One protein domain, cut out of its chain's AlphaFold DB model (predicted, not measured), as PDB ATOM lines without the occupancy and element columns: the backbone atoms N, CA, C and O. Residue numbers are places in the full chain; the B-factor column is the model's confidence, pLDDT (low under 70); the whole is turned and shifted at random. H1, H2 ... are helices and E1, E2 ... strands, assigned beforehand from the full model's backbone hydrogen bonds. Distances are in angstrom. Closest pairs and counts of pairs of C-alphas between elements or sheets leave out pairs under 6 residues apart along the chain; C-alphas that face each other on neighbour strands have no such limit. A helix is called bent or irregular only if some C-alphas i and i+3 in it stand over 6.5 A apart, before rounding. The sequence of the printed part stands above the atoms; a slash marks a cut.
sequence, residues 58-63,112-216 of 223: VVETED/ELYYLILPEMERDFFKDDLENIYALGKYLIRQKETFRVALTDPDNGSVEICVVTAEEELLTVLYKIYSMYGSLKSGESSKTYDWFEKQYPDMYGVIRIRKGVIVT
ATOM      1  N   VAL A  58      35.314  25.079 -34.487       68.50
ATOM      2  CA  VAL A  58      35.851  25.106 -33.125       68.50
ATOM      3  C   VAL A  58      35.333  23.892 -32.376       68.50
ATOM      4  O   VAL A  58      34.123  23.714 -32.258       68.50
ATOM      5  N   VAL A  59      36.248  23.084 -31.842       65.50
ATOM      6  CA  VAL A  59      35.907  22.002 -30.914       65.50
ATOM      7  C   VAL A  59      36.508  22.310 -29.559       65.50
ATOM      8  O   VAL A  59      37.726  22.455 -29.430       65.50
ATOM      9  N   GLU A  60      35.659  22.399 -28.538       54.59
ATOM     10  CA  GLU A  60      36.134  22.304 -27.163       54.59
ATOM     11  C   GLU A  60      36.495  20.846 -26.898       54.59
ATOM     12  O   GLU A  60      35.623  19.979 -26.847       54.59
ATOM     13  N   THR A  61      37.787  20.549 -26.773       53.53
ATOM     14  CA  THR A  61      38.193  19.234 -26.291       53.53
ATOM     15  C   THR A  61      37.878  19.166 -24.796       53.53
ATOM     16  O   THR A  61      38.536  19.779 -23.957       53.53
ATOM     17  N   GLU A  62      36.829  18.432 -24.433       45.09
ATOM     18  CA  GLU A  62      36.803  17.811 -23.116       45.09
ATOM     19  C   GLU A  62      37.665  16.558 -23.210       45.09
ATOM     20  O   GLU A  62      37.283  15.627 -23.908       45.09
ATOM     21  N   ASP A  63      38.838  16.577 -22.565       44.75
ATOM     22  CA  ASP A  63      39.758  15.449 -22.356       44.75
ATOM     23  C   ASP A  63      39.251  14.101 -22.906       44.75
ATOM     24  O   ASP A  63      38.552  13.387 -22.184       44.75
ATOM     25  N   GLU A 112      40.900  22.680 -30.728       63.78
ATOM     26  CA  GLU A 112      41.291  22.220 -32.058       63.78
ATOM     27  C   GLU A 112      40.510  23.022 -33.098       63.78
ATOM     28  O   GLU A 112      39.278  23.084 -33.063       63.78
ATOM     29  N   LEU A 113      41.245  23.645 -34.021       75.38
ATOM     30  CA  LEU A 113      40.689  24.360 -35.162       75.38
ATOM     31  C   LEU A 113      41.003  23.572 -36.430       75.38
ATOM     32  O   LEU A 113      42.160  23.490 -36.842       75.38
ATOM     33  N   TYR A 114      39.974  23.045 -37.082       83.25
ATOM     34  CA  TYR A 114      40.099  22.363 -38.371       83.25
ATOM     35  C   TYR A 114      38.968  22.767 -39.311       83.25
ATOM     36  O   TYR A 114      37.887  23.152 -38.874       83.25
ATOM     37  N   TYR A 115      39.188  22.687 -40.622       91.00
ATOM     38  CA  TYR A 115      38.089  22.854 -41.571       91.00
ATOM     39  C   TYR A 115      37.176  21.634 -41.508       91.00
ATOM     40  O   TYR A 115      37.653  20.508 -41.625       91.00
ATOM     41  N   LEU A 116      35.874  21.847 -41.331       92.88
ATOM     42  CA  LEU A 116      34.881  20.779 -41.322       92.88
ATOM     43  C   LEU A 116      33.856  21.025 -42.424       92.88
ATOM     44  O   LEU A 116      33.167  22.043 -42.405       92.88
ATOM     45  N   ILE A 117      33.775  20.098 -43.373       95.12
ATOM     46  CA  ILE A 117      32.868  20.150 -44.519       95.12
ATOM     47  C   ILE A 117      31.680  19.218 -44.264       95.12
ATOM     48  O   ILE A 117      31.860  18.035 -43.976       95.12
ATOM     49  N   LEU A 118      30.466  19.747 -44.403       94.44
ATOM     50  CA  LEU A 118      29.202  19.021 -44.298       94.44
ATOM     51  C   LEU A 118      28.502  19.029 -45.664       94.44
ATOM     52  O   LEU A 118      27.881  20.037 -46.022       94.44
ATOM     53  N   PRO A 119      28.597  17.943 -46.441       93.62
ATOM     54  CA  PRO A 119      27.840  17.788 -47.670       93.62
ATOM     55  C   PRO A 119      26.380  17.416 -47.377       93.62
ATOM     56  O   PRO A 119      26.065  16.303 -46.961       93.62
ATOM     57  N   GLU A 120      25.468  18.348 -47.623       92.19
ATOM     58  CA  GLU A 120      24.022  18.131 -47.596       92.19
ATOM     59  C   GLU A 120      23.555  17.714 -48.990       92.19
ATOM     60  O   GLU A 120      22.977  18.499 -49.742       92.19
ATOM     61  N   MET A 121      23.864  16.466 -49.341       91.44
ATOM     62  CA  MET A 121      23.634  15.936 -50.681       91.44
ATOM     63  C   MET A 121      22.139  15.892 -50.997       91.44
ATOM     64  O   MET A 121      21.362  15.265 -50.274       91.44
ATOM     65  N   GLU A 122      21.750  16.506 -52.113       90.50
ATOM     66  CA  GLU A 122      20.412  16.410 -52.703       90.50
ATOM     67  C   GLU A 122      20.513  15.844 -54.120       90.50
ATOM     68  O   GLU A 122      21.427  16.186 -54.871       90.50
ATOM     69  N   ARG A 123      19.559  14.994 -54.522       87.81
ATOM     70  CA  ARG A 123      19.637  14.318 -55.828       87.81
ATOM     71  C   ARG A 123      19.734  15.290 -57.008       87.81
ATOM     72  O   ARG A 123      20.498  15.036 -57.938       87.81
ATOM     73  N   ASP A 124      18.989  16.388 -56.959       89.31
ATOM     74  CA  ASP A 124      18.906  17.352 -58.062       89.31
ATOM     75  C   ASP A 124      20.189  18.193 -58.208       89.31
ATOM     76  O   ASP A 124      20.459  18.721 -59.282       89.31
ATOM     77  N   PHE A 125      21.013  18.254 -57.156       90.88
ATOM     78  CA  PHE A 125      22.264  19.020 -57.104       90.88
ATOM     79  C   PHE A 125      23.503  18.138 -56.926       90.88
ATOM     80  O   PHE A 125      24.616  18.642 -56.802       90.88
ATOM     81  N   PHE A 126      23.329  16.814 -56.965       89.25
ATOM     82  CA  PHE A 126      24.347  15.827 -56.616       89.25
ATOM     83  C   PHE A 126      25.674  16.044 -57.345       89.25
ATOM     84  O   PHE A 126      26.745  15.962 -56.746       89.25
ATOM     85  N   LYS A 127      25.598  16.352 -58.645       89.06
ATOM     86  CA  LYS A 127      26.766  16.648 -59.478       89.06
ATOM     87  C   LYS A 127      27.489  17.913 -59.009       89.06
ATOM     88  O   LYS A 127      28.705  17.885 -58.851       89.06
ATOM     89  N   ASP A 128      26.758  19.005 -58.811       91.69
ATOM     90  CA  ASP A 128      27.337  20.290 -58.417       91.69
ATOM     91  C   ASP A 128      27.934  20.222 -57.008       91.69
ATOM     92  O   ASP A 128      29.037  20.715 -56.784       91.69
ATOM     93  N   ASP A 129      27.246  19.560 -56.077       92.88
ATOM     94  CA  ASP A 129      27.732  19.346 -54.713       92.88
ATOM     95  C   ASP A 129      29.012  18.498 -54.707       92.88
ATOM     96  O   ASP A 129      29.984  18.862 -54.050       92.88
ATOM     97  N   LEU A 130      29.076  17.424 -55.503       92.62
ATOM     98  CA  LEU A 130      30.293  16.622 -55.672       92.62
ATOM     99  C   LEU A 130      31.465  17.414 -56.246       92.62
ATOM    100  O   LEU A 130      32.586  17.310 -55.747       92.62
ATOM    101  N   GLU A 131      31.218  18.187 -57.302       93.19
ATOM    102  CA  GLU A 131      32.240  19.022 -57.934       93.19
ATOM    103  C   GLU A 131      32.744  20.094 -56.952       93.19
ATOM    104  O   GLU A 131      33.952  20.325 -56.868       93.19
ATOM    105  N   ASN A 132      31.862  20.661 -56.123       94.25
ATOM    106  CA  ASN A 132      32.233  21.583 -55.049       94.25
ATOM    107  C   ASN A 132      33.058  20.912 -53.941       94.25
ATOM    108  O   ASN A 132      34.055  21.487 -53.505       94.25
ATOM    109  N   ILE A 133      32.679  19.709 -53.489       95.00
ATOM    110  CA  ILE A 133      33.433  18.951 -52.472       95.00
ATOM    111  C   ILE A 133      34.838  18.646 -52.988       95.00
ATOM    112  O   ILE A 133      35.819  18.860 -52.276       95.00
ATOM    113  N   TYR A 134      34.946  18.178 -54.233       95.69
ATOM    114  CA  TYR A 134      36.230  17.841 -54.830       95.69
ATOM    115  C   TYR A 134      37.116  19.071 -55.019       95.69
ATOM    116  O   TYR A 134      38.275  19.056 -54.601       95.69
ATOM    117  N   ALA A 135      36.567  20.156 -55.569       95.25
ATOM    118  CA  ALA A 135      37.293  21.406 -55.742       95.25
ATOM    119  C   ALA A 135      37.766  21.980 -54.394       95.25
ATOM    120  O   ALA A 135      38.939  22.332 -54.252       95.25
ATOM    121  N   LEU A 136      36.892  22.019 -53.380       95.56
ATOM    122  CA  LEU A 136      37.228  22.502 -52.036       95.56
ATOM    123  C   LEU A 136      38.281  21.624 -51.356       95.56
ATOM    124  O   LEU A 136      39.238  22.150 -50.787       95.56
ATOM    125  N   GLY A 137      38.156  20.302 -51.467       96.12
ATOM    126  CA  GLY A 137      39.141  19.364 -50.940       96.12
ATOM    127  C   GLY A 137      40.514  19.543 -51.590       96.12
ATOM    128  O   GLY A 137      41.514  19.701 -50.891       96.12
ATOM    129  N   LYS A 138      40.576  19.617 -52.927       95.81
ATOM    130  CA  LYS A 138      41.826  19.876 -53.664       95.81
ATOM    131  C   LYS A 138      42.427  21.233 -53.306       95.81
ATOM    132  O   LYS A 138      43.644  21.336 -53.162       95.81
ATOM    133  N   TYR A 139      41.600  22.265 -53.148       94.81
ATOM    134  CA  TYR A 139      42.045  23.585 -52.709       94.81
ATOM    135  C   TYR A 139      42.728  23.527 -51.336       94.81
ATOM    136  O   TYR A 139      43.862  23.988 -51.215       94.81
ATOM    137  N   LEU A 140      42.094  22.910 -50.333       93.94
ATOM    138  CA  LEU A 140      42.652  22.796 -48.979       93.94
ATOM    139  C   LEU A 140      43.960  21.989 -48.955       93.94
ATOM    140  O   LEU A 140      44.944  22.443 -48.372       93.94
ATOM    141  N   ILE A 141      44.021  20.869 -49.688       94.88
ATOM    142  CA  ILE A 141      45.246  20.058 -49.822       94.88
ATOM    143  C   ILE A 141      46.388  20.885 -50.429       94.88
ATOM    144  O   ILE A 141      47.518  20.832 -49.945       94.88
ATOM    145  N   ARG A 142      46.116  21.695 -51.463       94.19
ATOM    146  CA  ARG A 142      47.129  22.580 -52.071       94.19
ATOM    147  C   ARG A 142      47.642  23.644 -51.101       94.19
ATOM    148  O   ARG A 142      48.815  23.998 -51.178       94.19
ATOM    149  N   GLN A 143      46.794  24.119 -50.189       90.94
ATOM    150  CA  GLN A 143      47.195  25.025 -49.104       90.94
ATOM    151  C   GLN A 143      47.907  24.305 -47.946       90.94
ATOM    152  O   GLN A 143      48.324  24.963 -46.997       90.94
ATOM    153  N   LYS A 144      48.093  22.978 -48.033       90.81
ATOM    154  CA  LYS A 144      48.645  22.120 -46.970       90.81
ATOM    155  C   LYS A 144      47.816  22.148 -45.683       90.81
ATOM    156  O   LYS A 144      48.351  21.950 -44.595       90.81
ATOM    157  N   GLU A 145      46.519  22.400 -45.811       90.12
ATOM    158  CA  GLU A 145      45.575  22.371 -44.700       90.12
ATOM    159  C   GLU A 145      44.950  20.979 -44.591       90.12
ATOM    160  O   GLU A 145      44.539  20.387 -45.591       90.12
ATOM    161  N   THR A 146      44.850  20.469 -43.365       90.00
ATOM    162  CA  THR A 146      44.071  19.265 -43.073       90.00
ATOM    163  C   THR A 146      42.622  19.653 -42.806       90.00
ATOM    164  O   THR A 146      42.313  20.729 -42.279       90.00
ATOM    165  N   PHE A 147      41.700  18.782 -43.195       93.38
ATOM    166  CA  PHE A 147      40.279  19.031 -43.010       93.38
ATOM    167  C   PHE A 147      39.532  17.742 -42.713       93.38
ATOM    168  O   PHE A 147      40.070  16.640 -42.800       93.38
ATOM    169  N   ARG A 148      38.279  17.892 -42.307       95.06
ATOM    170  CA  ARG A 148      37.380  16.793 -42.000       95.06
ATOM    171  C   ARG A 148      36.119  16.907 -42.846       95.06
ATOM    172  O   ARG A 148      35.689  18.012 -43.179       95.06
ATOM    173  N   VAL A 149      35.518  15.772 -43.178       95.94
ATOM    174  CA  VAL A 149      34.236  15.694 -43.885       95.94
ATOM    175  C   VAL A 149      33.277  14.854 -43.054       95.94
ATOM    176  O   VAL A 149      33.572  13.695 -42.773       95.94
ATOM    177  N   ALA A 150      32.153  15.436 -42.642       93.88
ATOM    178  CA  ALA A 150      31.114  14.725 -41.901       93.88
ATOM    179  C   ALA A 150      30.111  14.120 -42.882       93.88
ATOM    180  O   ALA A 150      29.388  14.846 -43.556       93.88
ATOM    181  N   LEU A 151      30.064  12.797 -42.964       93.06
ATOM    182  CA  LEU A 151      29.109  12.065 -43.782       93.06
ATOM    183  C   LEU A 151      28.060  11.430 -42.878       93.06
ATOM    184  O   LEU A 151      28.375  10.905 -41.816       93.06
ATOM    185  N   THR A 152      26.809  11.477 -43.305       90.50
ATOM    186  CA  THR A 152      25.696  10.857 -42.585       90.50
ATOM    187  C   THR A 152      25.186   9.652 -43.342       90.50
ATOM    188  O   THR A 152      24.893   9.768 -44.531       90.50
ATOM    189  N   ASP A 153      25.032   8.529 -42.660       82.88
ATOM    190  CA  ASP A 153      24.332   7.377 -43.213       82.88
ATOM    191  C   ASP A 153      22.821   7.700 -43.305       82.88
ATOM    192  O   ASP A 153      22.190   7.960 -42.272       82.88
ATOM    193  N   PRO A 154      22.223   7.724 -44.515       73.88
ATOM    194  CA  PRO A 154      20.807   8.045 -44.693       73.88
ATOM    195  C   PRO A 154      19.852   7.096 -43.957       73.88
ATOM    196  O   PRO A 154      18.741   7.507 -43.618       73.88
ATOM    197  N   ASP A 155      20.260   5.843 -43.729       76.06
ATOM    198  CA  ASP A 155      19.383   4.788 -43.220       76.06
ATOM    199  C   ASP A 155      19.320   4.775 -41.688       76.06
ATOM    200  O   ASP A 155      18.255   4.541 -41.112       76.06
ATOM    201  N   ASN A 156      20.443   5.038 -41.010       80.00
ATOM    202  CA  ASN A 156      20.521   5.001 -39.542       80.00
ATOM    203  C   ASN A 156      20.791   6.367 -38.880       80.00
ATOM    204  O   ASN A 156      20.670   6.473 -37.658       80.00
ATOM    205  N   GLY A 157      21.120   7.406 -39.655       79.44
ATOM    206  CA  GLY A 157      21.343   8.766 -39.156       79.44
ATOM    207  C   GLY A 157      22.650   8.974 -38.387       79.44
ATOM    208  O   GLY A 157      22.833  10.026 -37.776       79.44
ATOM    209  N   SER A 158      23.558   7.996 -38.385       83.88
ATOM    210  CA  SER A 158      24.873   8.145 -37.759       83.88
ATOM    211  C   SER A 158      25.769   9.073 -38.576       83.88
ATOM    212  O   SER A 158      25.755   9.045 -39.809       83.88
ATOM    213  N   VAL A 159      26.545   9.913 -37.884       88.44
ATOM    214  CA  VAL A 159      27.520  10.806 -38.512       88.44
ATOM    215  C   VAL A 159      28.924  10.241 -38.346       88.44
ATOM    216  O   VAL A 159      29.420  10.088 -37.228       88.44
ATOM    217  N   GLU A 160      29.577   9.971 -39.470       90.06
ATOM    218  CA  GLU A 160      30.983   9.599 -39.558       90.06
ATOM    219  C   GLU A 160      31.813  10.816 -39.981       90.06
ATOM    220  O   GLU A 160      31.553  11.435 -41.013       90.06
ATOM    221  N   ILE A 161      32.852  11.150 -39.214       90.81
ATOM    222  CA  ILE A 161      33.787  12.226 -39.558       90.81
ATOM    223  C   ILE A 161      35.054  11.615 -40.160       90.81
ATOM    224  O   ILE A 161      35.847  10.988 -39.464       90.81
ATOM    225  N   CYS A 162      35.260  11.831 -41.456       93.69
ATOM    226  CA  CYS A 162      36.452  11.397 -42.179       93.69
ATOM    227  C   CYS A 162      37.532  12.484 -42.119       93.69
ATOM    228  O   CYS A 162      37.247  13.641 -42.425       93.69
ATOM    229  N   VAL A 163      38.767  12.127 -41.762       94.88
ATOM    230  CA  VAL A 163      39.923  13.040 -41.803       94.88
ATOM    231  C   VAL A 163      40.569  12.973 -43.184       94.88
ATOM    232  O   VAL A 163      40.751  11.885 -43.723       94.88
ATOM    233  N   VAL A 164      40.917  14.129 -43.745       95.50
ATOM    234  CA  VAL A 164      41.563  14.251 -45.052       95.50
ATOM    235  C   VAL A 164      42.853  15.050 -44.911       95.50
ATOM    236  O   VAL A 164      42.849  16.219 -44.509       95.50
ATOM    237  N   THR A 165      43.960  14.396 -45.242       93.56
ATOM    238  CA  THR A 165      45.324  14.941 -45.198       93.56
ATOM    239  C   THR A 165      45.955  14.976 -46.588       93.56
ATOM    240  O   THR A 165      46.752  15.872 -46.869       93.56
ATOM    241  N   ALA A 166      45.576  14.052 -47.475       94.56
ATOM    242  CA  ALA A 166      46.038  13.977 -48.849       94.56
ATOM    243  C   ALA A 166      44.898  13.608 -49.818       94.56
ATOM    244  O   ALA A 166      43.712  13.554 -49.485       94.56
ATOM    245  N   GLU A 167      45.263  13.440 -51.089       95.12
ATOM    246  CA  GLU A 167      44.307  13.161 -52.160       95.12
ATOM    247  C   GLU A 167      43.677  11.768 -52.039       95.12
ATOM    248  O   GLU A 167      42.517  11.598 -52.398       95.12
ATOM    249  N   GLU A 168      44.388  10.788 -51.483       95.62
ATOM    250  CA  GLU A 168      43.882   9.424 -51.303       95.62
ATOM    251  C   GLU A 168      42.664   9.374 -50.363       95.62
ATOM    252  O   GLU A 168      41.644   8.746 -50.677       95.62
ATOM    253  N   GLU A 169      42.708  10.104 -49.247       97.12
ATOM    254  CA  GLU A 169      41.579  10.192 -48.323       97.12
ATOM    255  C   GLU A 169      40.414  10.976 -48.938       97.12
ATOM    256  O   GLU A 169      39.254  10.604 -48.751       97.12
ATOM    257  N   LEU A 170      40.696  12.014 -49.738       96.56
ATOM    258  CA  LEU A 170      39.660  12.737 -50.482       96.56
ATOM    259  C   LEU A 170      38.932  11.810 -51.468       96.56
ATOM    260  O   LEU A 170      37.703  11.833 -51.546       96.56
ATOM    261  N   LEU A 171      39.669  10.967 -52.194       94.44
ATOM    262  CA  LEU A 171      39.087   9.976 -53.103       94.44
ATOM    263  C   LEU A 171      38.238   8.945 -52.350       94.44
ATOM    264  O   LEU A 171      37.155   8.583 -52.814       94.44
ATOM    265  N   THR A 172      38.680   8.524 -51.163       94.81
ATOM    266  CA  THR A 172      37.908   7.632 -50.284       94.81
ATOM    267  C   THR A 172      36.594   8.280 -49.841       94.81
ATOM    268  O   THR A 172      35.541   7.642 -49.891       94.81
ATOM    269  N   VAL A 173      36.623   9.563 -49.467       95.75
ATOM    270  CA  VAL A 173      35.419  10.338 -49.132       95.75
ATOM    271  C   VAL A 173      34.463  10.419 -50.324       95.75
ATOM    272  O   VAL A 173      33.271  10.162 -50.161       95.75
ATOM    273  N   LEU A 174      34.962  10.712 -51.530       94.69
ATOM    274  CA  LEU A 174      34.131  10.745 -52.739       94.69
ATOM    275  C   LEU A 174      33.493   9.382 -53.031       94.69
ATOM    276  O   LEU A 174      32.303   9.316 -53.337       94.69
ATOM    277  N   TYR A 175      34.248   8.293 -52.884       92.31
ATOM    278  CA  TYR A 175      33.716   6.939 -53.031       92.31
ATOM    279  C   TYR A 175      32.588   6.649 -52.035       92.31
ATOM    280  O   TYR A 175      31.536   6.150 -52.433       92.31
ATOM    281  N   LYS A 176      32.763   7.022 -50.760       92.50
ATOM    282  CA  LYS A 176      31.708   6.906 -49.742       92.50
ATOM    283  C   LYS A 176      30.465   7.717 -50.114       92.50
ATOM    284  O   LYS A 176      29.351   7.220 -50.002       92.50
ATOM    285  N   ILE A 177      30.633   8.946 -50.600       92.62
ATOM    286  CA  ILE A 177      29.512   9.779 -51.066       92.62
ATOM    287  C   ILE A 177      28.769   9.081 -52.212       92.62
ATOM    288  O   ILE A 177      27.540   9.012 -52.195       92.62
ATOM    289  N   TYR A 178      29.489   8.516 -53.185       90.56
ATOM    290  CA  TYR A 178      28.872   7.768 -54.278       90.56
ATOM    291  C   TYR A 178      28.085   6.547 -53.797       90.56
ATOM    292  O   TYR A 178      26.977   6.312 -54.284       90.56
ATOM    293  N   SER A 179      28.641   5.777 -52.860       87.69
ATOM    294  CA  SER A 179      28.013   4.551 -52.369       87.69
ATOM    295  C   SER A 179      26.810   4.825 -51.465       87.69
ATOM    296  O   SER A 179      25.797   4.138 -51.596       87.69
ATOM    297  N   MET A 180      26.882   5.845 -50.605       87.81
ATOM    298  CA  MET A 180      25.818   6.178 -49.650       87.81
ATOM    299  C   MET A 180      24.676   6.967 -50.282       87.81
ATOM    300  O   MET A 180      23.511   6.721 -49.988       87.81
ATOM    301  N   TYR A 181      24.992   7.924 -51.154       85.62
ATOM    302  CA  TYR A 181      24.011   8.902 -51.629       85.62
ATOM    303  C   TYR A 181      23.621   8.721 -53.099       85.62
ATOM    304  O   TYR A 181      22.701   9.380 -53.583       85.62
ATOM    305  N   GLY A 182      24.266   7.800 -53.826       78.56
ATOM    306  CA  GLY A 182      23.931   7.511 -55.225       78.56
ATOM    307  C   GLY A 182      22.503   6.978 -55.433       78.56
ATOM    308  O   GLY A 182      21.964   7.072 -56.543       78.56
ATOM    309  N   SER A 183      21.876   6.450 -54.377       80.06
ATOM    310  CA  SER A 183      20.505   5.923 -54.355       80.06
ATOM    311  C   SER A 183      19.434   6.949 -53.963       80.06
ATOM    312  O   SER A 183      18.252   6.610 -54.046       80.06
ATOM    313  N   LEU A 184      19.811   8.183 -53.588       81.88
ATOM    314  CA  LEU A 184      18.857   9.238 -53.231       81.88
ATOM    315  C   LEU A 184      17.858   9.478 -54.369       81.88
ATOM    316  O   LEU A 184      18.245   9.623 -55.540       81.88
ATOM    317  N   LYS A 185      16.572   9.544 -54.019       83.19
ATOM    318  CA  LYS A 185      15.491   9.907 -54.944       83.19
ATOM    319  C   LYS A 185      15.377  11.426 -55.064       83.19
ATOM    320  O   LYS A 185      15.877  12.179 -54.235       83.19
ATOM    321  N   SER A 186      14.704  11.891 -56.116       82.12
ATOM    322  CA  SER A 186      14.424  13.324 -56.274       82.12
ATOM    323  C   SER A 186      13.610  13.844 -55.080       82.12
ATOM    324  O   SER A 186      12.675  13.181 -54.627       82.12
ATOM    325  N   GLY A 187      14.014  14.996 -54.544       79.12
ATOM    326  CA  GLY A 187      13.478  15.572 -53.308       79.12
ATOM    327  C   GLY A 187      14.019  14.975 -52.000       79.12
ATOM    328  O   GLY A 187      13.722  15.520 -50.937       79.12
ATOM    329  N   GLU A 188      14.812  13.896 -52.036       83.19
ATOM    330  CA  GLU A 188      15.502  13.375 -50.849       83.19
ATOM    331  C   GLU A 188      16.835  14.105 -50.623       83.19
ATOM    332  O   GLU A 188      17.546  14.471 -51.564       83.19
ATOM    333  N   SER A 189      17.167  14.298 -49.345       83.69
ATOM    334  CA  SER A 189      18.401  14.926 -48.878       83.69
ATOM    335  C   SER A 189      19.057  14.043 -47.824       83.69
ATOM    336  O   SER A 189      18.349  13.409 -47.037       83.69
ATOM    337  N   SER A 190      20.390  14.058 -47.754       85.50
ATOM    338  CA  SER A 190      21.143  13.395 -46.683       85.50
ATOM    339  C   SER A 190      20.818  13.945 -45.288       85.50
ATOM    340  O   SER A 190      21.064  13.263 -44.294       85.50
ATOM    341  N   LYS A 191      20.280  15.175 -45.197       86.12
ATOM    342  CA  LYS A 191      20.017  15.888 -43.931       86.12
ATOM    343  C   LYS A 191      21.228  15.893 -42.994       86.12
ATOM    344  O   LYS A 191      21.090  15.839 -41.773       86.12
ATOM    345  N   THR A 192      22.426  15.948 -43.575       87.56
ATOM    346  CA  THR A 192      23.685  15.795 -42.841       87.56
ATOM    347  C   THR A 192      23.834  16.820 -41.726       87.56
ATOM    348  O   THR A 192      24.256  16.467 -40.630       87.56
ATOM    349  N   TYR A 193      23.421  18.067 -41.964       89.31
ATOM    350  CA  TYR A 193      23.453  19.106 -40.937       89.31
ATOM    351  C   TYR A 193      22.539  18.786 -39.742       89.31
ATOM    352  O   TYR A 193      22.985  18.900 -38.606       89.31
ATOM    353  N   ASP A 194      21.309  18.318 -39.978       89.31
ATOM    354  CA  ASP A 194      20.345  18.013 -38.907       89.31
ATOM    355  C   ASP A 194      20.844  16.890 -37.984       89.31
ATOM    356  O   ASP A 194      20.605  16.904 -36.776       89.31
ATOM    357  N   TRP A 195      21.508  15.881 -38.550       88.94
ATOM    358  CA  TRP A 195      22.099  14.784 -37.782       88.94
ATOM    359  C   TRP A 195      23.377  15.210 -37.069       88.94
ATOM    360  O   TRP A 195      23.569  14.881 -35.899       88.94
ATOM    361  N   PHE A 196      24.214  15.993 -37.749       88.69
ATOM    362  CA  PHE A 196      25.426  16.548 -37.170       88.69
ATOM    363  C   PHE A 196      25.122  17.438 -35.964       88.69
ATOM    364  O   PHE A 196      25.719  17.239 -34.915       88.69
ATOM    365  N   GLU A 197      24.161  18.356 -36.067       88.00
ATOM    366  CA  GLU A 197      23.787  19.272 -34.983       88.00
ATOM    367  C   GLU A 197      23.252  18.525 -33.750       88.00
ATOM    368  O   GLU A 197      23.541  18.902 -32.618       88.00
ATOM    369  N   LYS A 198      22.534  17.409 -33.945       85.94
ATOM    370  CA  LYS A 198      22.088  16.550 -32.835       85.94
ATOM    371  C   LYS A 198      23.242  15.853 -32.119       85.94
ATOM    372  O   LYS A 198      23.161  15.649 -30.911       85.94
ATOM    373  N   GLN A 199      24.267  15.433 -32.860       84.25
ATOM    374  CA  GLN A 199      25.395  14.670 -32.322       84.25
ATOM    375  C   GLN A 199      26.527  15.576 -31.805       84.25
ATOM    376  O   GLN A 199      27.243  15.191 -30.883       84.25
ATOM    377  N   TYR A 200      26.662  16.779 -32.366       82.88
ATOM    378  CA  TYR A 200      27.717  17.754 -32.089       82.88
ATOM    379  C   TYR A 200      27.142  19.177 -31.916       82.88
ATOM    380  O   TYR A 200      27.499  20.077 -32.679       82.88
ATOM    381  N   PRO A 201      26.264  19.413 -30.920       79.69
ATOM    382  CA  PRO A 201      25.545  20.685 -30.766       79.69
ATOM    383  C   PRO A 201      26.461  21.888 -30.493       79.69
ATOM    384  O   PRO A 201      26.124  23.012 -30.855       79.69
ATOM    385  N   ASP A 202      27.633  21.657 -29.898       77.25
ATOM    386  CA  ASP A 202      28.586  22.712 -29.537       77.25
ATOM    387  C   ASP A 202      29.613  23.010 -30.646       77.25
ATOM    388  O   ASP A 202      30.488  23.862 -30.473       77.25
ATOM    389  N   MET A 203      29.530  22.327 -31.796       76.50
ATOM    390  CA  MET A 203      30.471  22.512 -32.901       76.50
ATOM    391  C   MET A 203      29.925  23.499 -33.941       76.50
ATOM    392  O   MET A 203      29.021  23.196 -34.716       76.50
ATOM    393  N   TYR A 204      30.527  24.686 -33.997       77.50
ATOM    394  CA  TYR A 204      30.199  25.753 -34.950       77.50
ATOM    395  C   TYR A 204      31.374  26.037 -35.891       77.50
ATOM    396  O   TYR A 204      32.476  25.527 -35.706       77.50
ATOM    397  N   GLY A 205      31.154  26.869 -36.916       81.12
ATOM    398  CA  GLY A 205      32.198  27.217 -37.891       81.12
ATOM    399  C   GLY A 205      32.327  26.234 -39.062       81.12
ATOM    400  O   GLY A 205      33.306  26.294 -39.803       81.12
ATOM    401  N   VAL A 206      31.330  25.364 -39.250       89.44
ATOM    402  CA  VAL A 206      31.287  24.345 -40.308       89.44
ATOM    403  C   VAL A 206      30.998  24.928 -41.693       89.44
ATOM    404  O   VAL A 206      30.157  25.812 -41.849       89.44
ATOM    405  N   ILE A 207      31.664  24.394 -42.716       92.69
ATOM    406  CA  ILE A 207      31.422  24.706 -44.126       92.69
ATOM    407  C   ILE A 207      30.362  23.736 -44.639       92.69
ATOM    408  O   ILE A 207      30.554  22.525 -44.595       92.69
ATOM    409  N   ARG A 208      29.247  24.247 -45.149       93.44
ATOM    410  CA  ARG A 208      28.168  23.420 -45.701       93.44
ATOM    411  C   ARG A 208      28.239  23.429 -47.219       93.44
ATOM    412  O   ARG A 208      28.499  24.471 -47.813       93.44
ATOM    413  N   ILE A 209      27.987  22.294 -47.851       94.19
ATOM    414  CA  ILE A 209      27.812  22.204 -49.303       94.19
ATOM    415  C   ILE A 209      26.393  21.728 -49.537       94.19
ATOM    416  O   ILE A 209      26.039  20.640 -49.097       94.19
ATOM    417  N   ARG A 210      25.572  22.572 -50.159       93.62
ATOM    418  CA  ARG A 210      24.162  22.271 -50.392       93.62
ATOM    419  C   ARG A 210      23.681  22.952 -51.655       93.62
ATOM    420  O   ARG A 210      23.974  24.131 -51.875       93.62
ATOM    421  N   LYS A 211      22.855  22.252 -52.427       93.00
ATOM    422  CA  LYS A 211      22.165  22.814 -53.594       93.00
ATOM    423  C   LYS A 211      23.116  23.467 -54.606       93.00
ATOM    424  O   LYS A 211      22.815  24.522 -55.162       93.00
ATOM    425  N   GLY A 212      24.292  22.872 -54.792       91.06
ATOM    426  CA  GLY A 212      25.336  23.342 -55.695       91.06
ATOM    427  C   GLY A 212      26.136  24.542 -55.185       91.06
ATOM    428  O   GLY A 212      26.874  25.143 -55.965       91.06
ATOM    429  N   VAL A 213      26.031  24.902 -53.901       92.06
ATOM    430  CA  VAL A 213      26.688  26.086 -53.326       92.06
ATOM    431  C   VAL A 213      27.493  25.729 -52.077       92.06
ATOM    432  O   VAL A 213      27.037  24.981 -51.213       92.06
ATOM    433  N   ILE A 214      28.681  26.329 -51.956       92.38
ATOM    434  CA  ILE A 214      29.498  26.307 -50.738       92.38
ATOM    435  C   ILE A 214      29.033  27.444 -49.823       92.38
ATOM    436  O   ILE A 214      29.127  28.621 -50.172       92.38
ATOM    437  N   VAL A 215      28.535  27.093 -48.644       90.94
ATOM    438  CA  VAL A 215      28.043  28.015 -47.620       90.94
ATOM    439  C   VAL A 215      29.028  28.018 -46.456       90.94
ATOM    440  O   VAL A 215      29.115  27.061 -45.686       90.94
ATOM    441  N   THR A 216      29.773  29.109 -46.321       84.00
ATOM    442  CA  THR A 216      30.646  29.359 -45.171       84.00
ATOM    443  C   THR A 216      29.856  30.062 -44.067       84.00
ATOM    444  O   THR A 216      28.999  30.897 -44.375       84.00
TER     445      THR A 216
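AT A GLANCE: This is residues 58 to 63 and 112 to 216 of the 223 residues of the protein "DUF58 domain-containing protein" of Firmicutes bacterium ADurb.Bin354 (UniProt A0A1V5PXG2). A strongly twisted sheet of six strands has two long helices, H1 and H2, side by side over one face, and the short helix H3 crosses the opposite face. Two strand hairpins, E3 with E4 and E5 with E6, are joined to the long strand E2 through E3 and E5, and the small strand E1 pairs with the first residues of E2. The printed part has 111 residues with three named helices and six named strands, in the order E1, E2, H1, E3, E4, H2, H3, E5, E6; its class is mixed, helices and strands. The sheet is branched, with parallel and antiparallel pairs. The whole is compact, with a radius of gyration of the C-alphas of 13.3 A and spans of 40 by 31 by 22 A.

HOW THE PARTS SIT: Start at E1, residues 58 to 60, antiparallel to E2, residues 112 to 120; look for N 59 and O 112, 3.3 A apart. H1, residues 123 to 142, is on the sheet at a height of 8.0 A, over E2, and runs along the strands. Next comes E3, residues 147 to 152, parallel to E2, with N 148 and O 115 2.8 A apart; E2, H1 and E3 make a strand-helix-strand unit, two parallel neighbour strands with a helix between, with a right-handed crossover. E4, residues 159 to 164, forms an antiparallel hairpin with E3, where N 149 and O 162 are 2.8 A apart. H2, residues 167 to 181, is on the same face as H1, over E3 and, only just, with 3 C-alphas, over E4. H1 and H2 touch, closest at the C-alphas of Gly 137 and Leu 170, 6.7 A, at a shallow tilt of 13 degrees, opposite ways. H3, residues 192 to 199, is on the opposite face over E3 and runs across the strands; its line rises 39.6 degrees, only just short of standing up from the sheet. E5, residues 207 to 210, is parallel to E2, with N 118 and O 207 2.8 A apart, and forms a hairpin with E6, residues 213 to 215, with N 215 and O 208 2.8 A apart. In H2 and H3 every O i to N i+4 pair is within hydrogen-bond range, in H1 14 of 16.

IN THESE COORDINATES: Find C-alpha 58 at (35.851, 25.106, -33.125), where E1 begins. E2 spans 23.6 A. From C-alpha 123 at (19.637, 14.318, -55.828), H1 runs 29.0 A; it is irregular, with C-alphas 124 and 127 8.0 A apart, and has a kink of 26 degrees near residue 130. H2 spans 20.7 A, E3 16.7 A and E4 15.9 A. E6 ends at C-alpha 215, (28.043, 28.015, -47.620).

THE WHOLE: The C-alphas farthest apart are those of Asp 63 and Ser 186, 42.4 A. Residues 64 to 111 are cut out; C-alphas 63 and 112 are 11.9 A apart across the cut. Of the links printed whole, none is long. Look for pLDDT under 70 at residues 58 to 63 and 112.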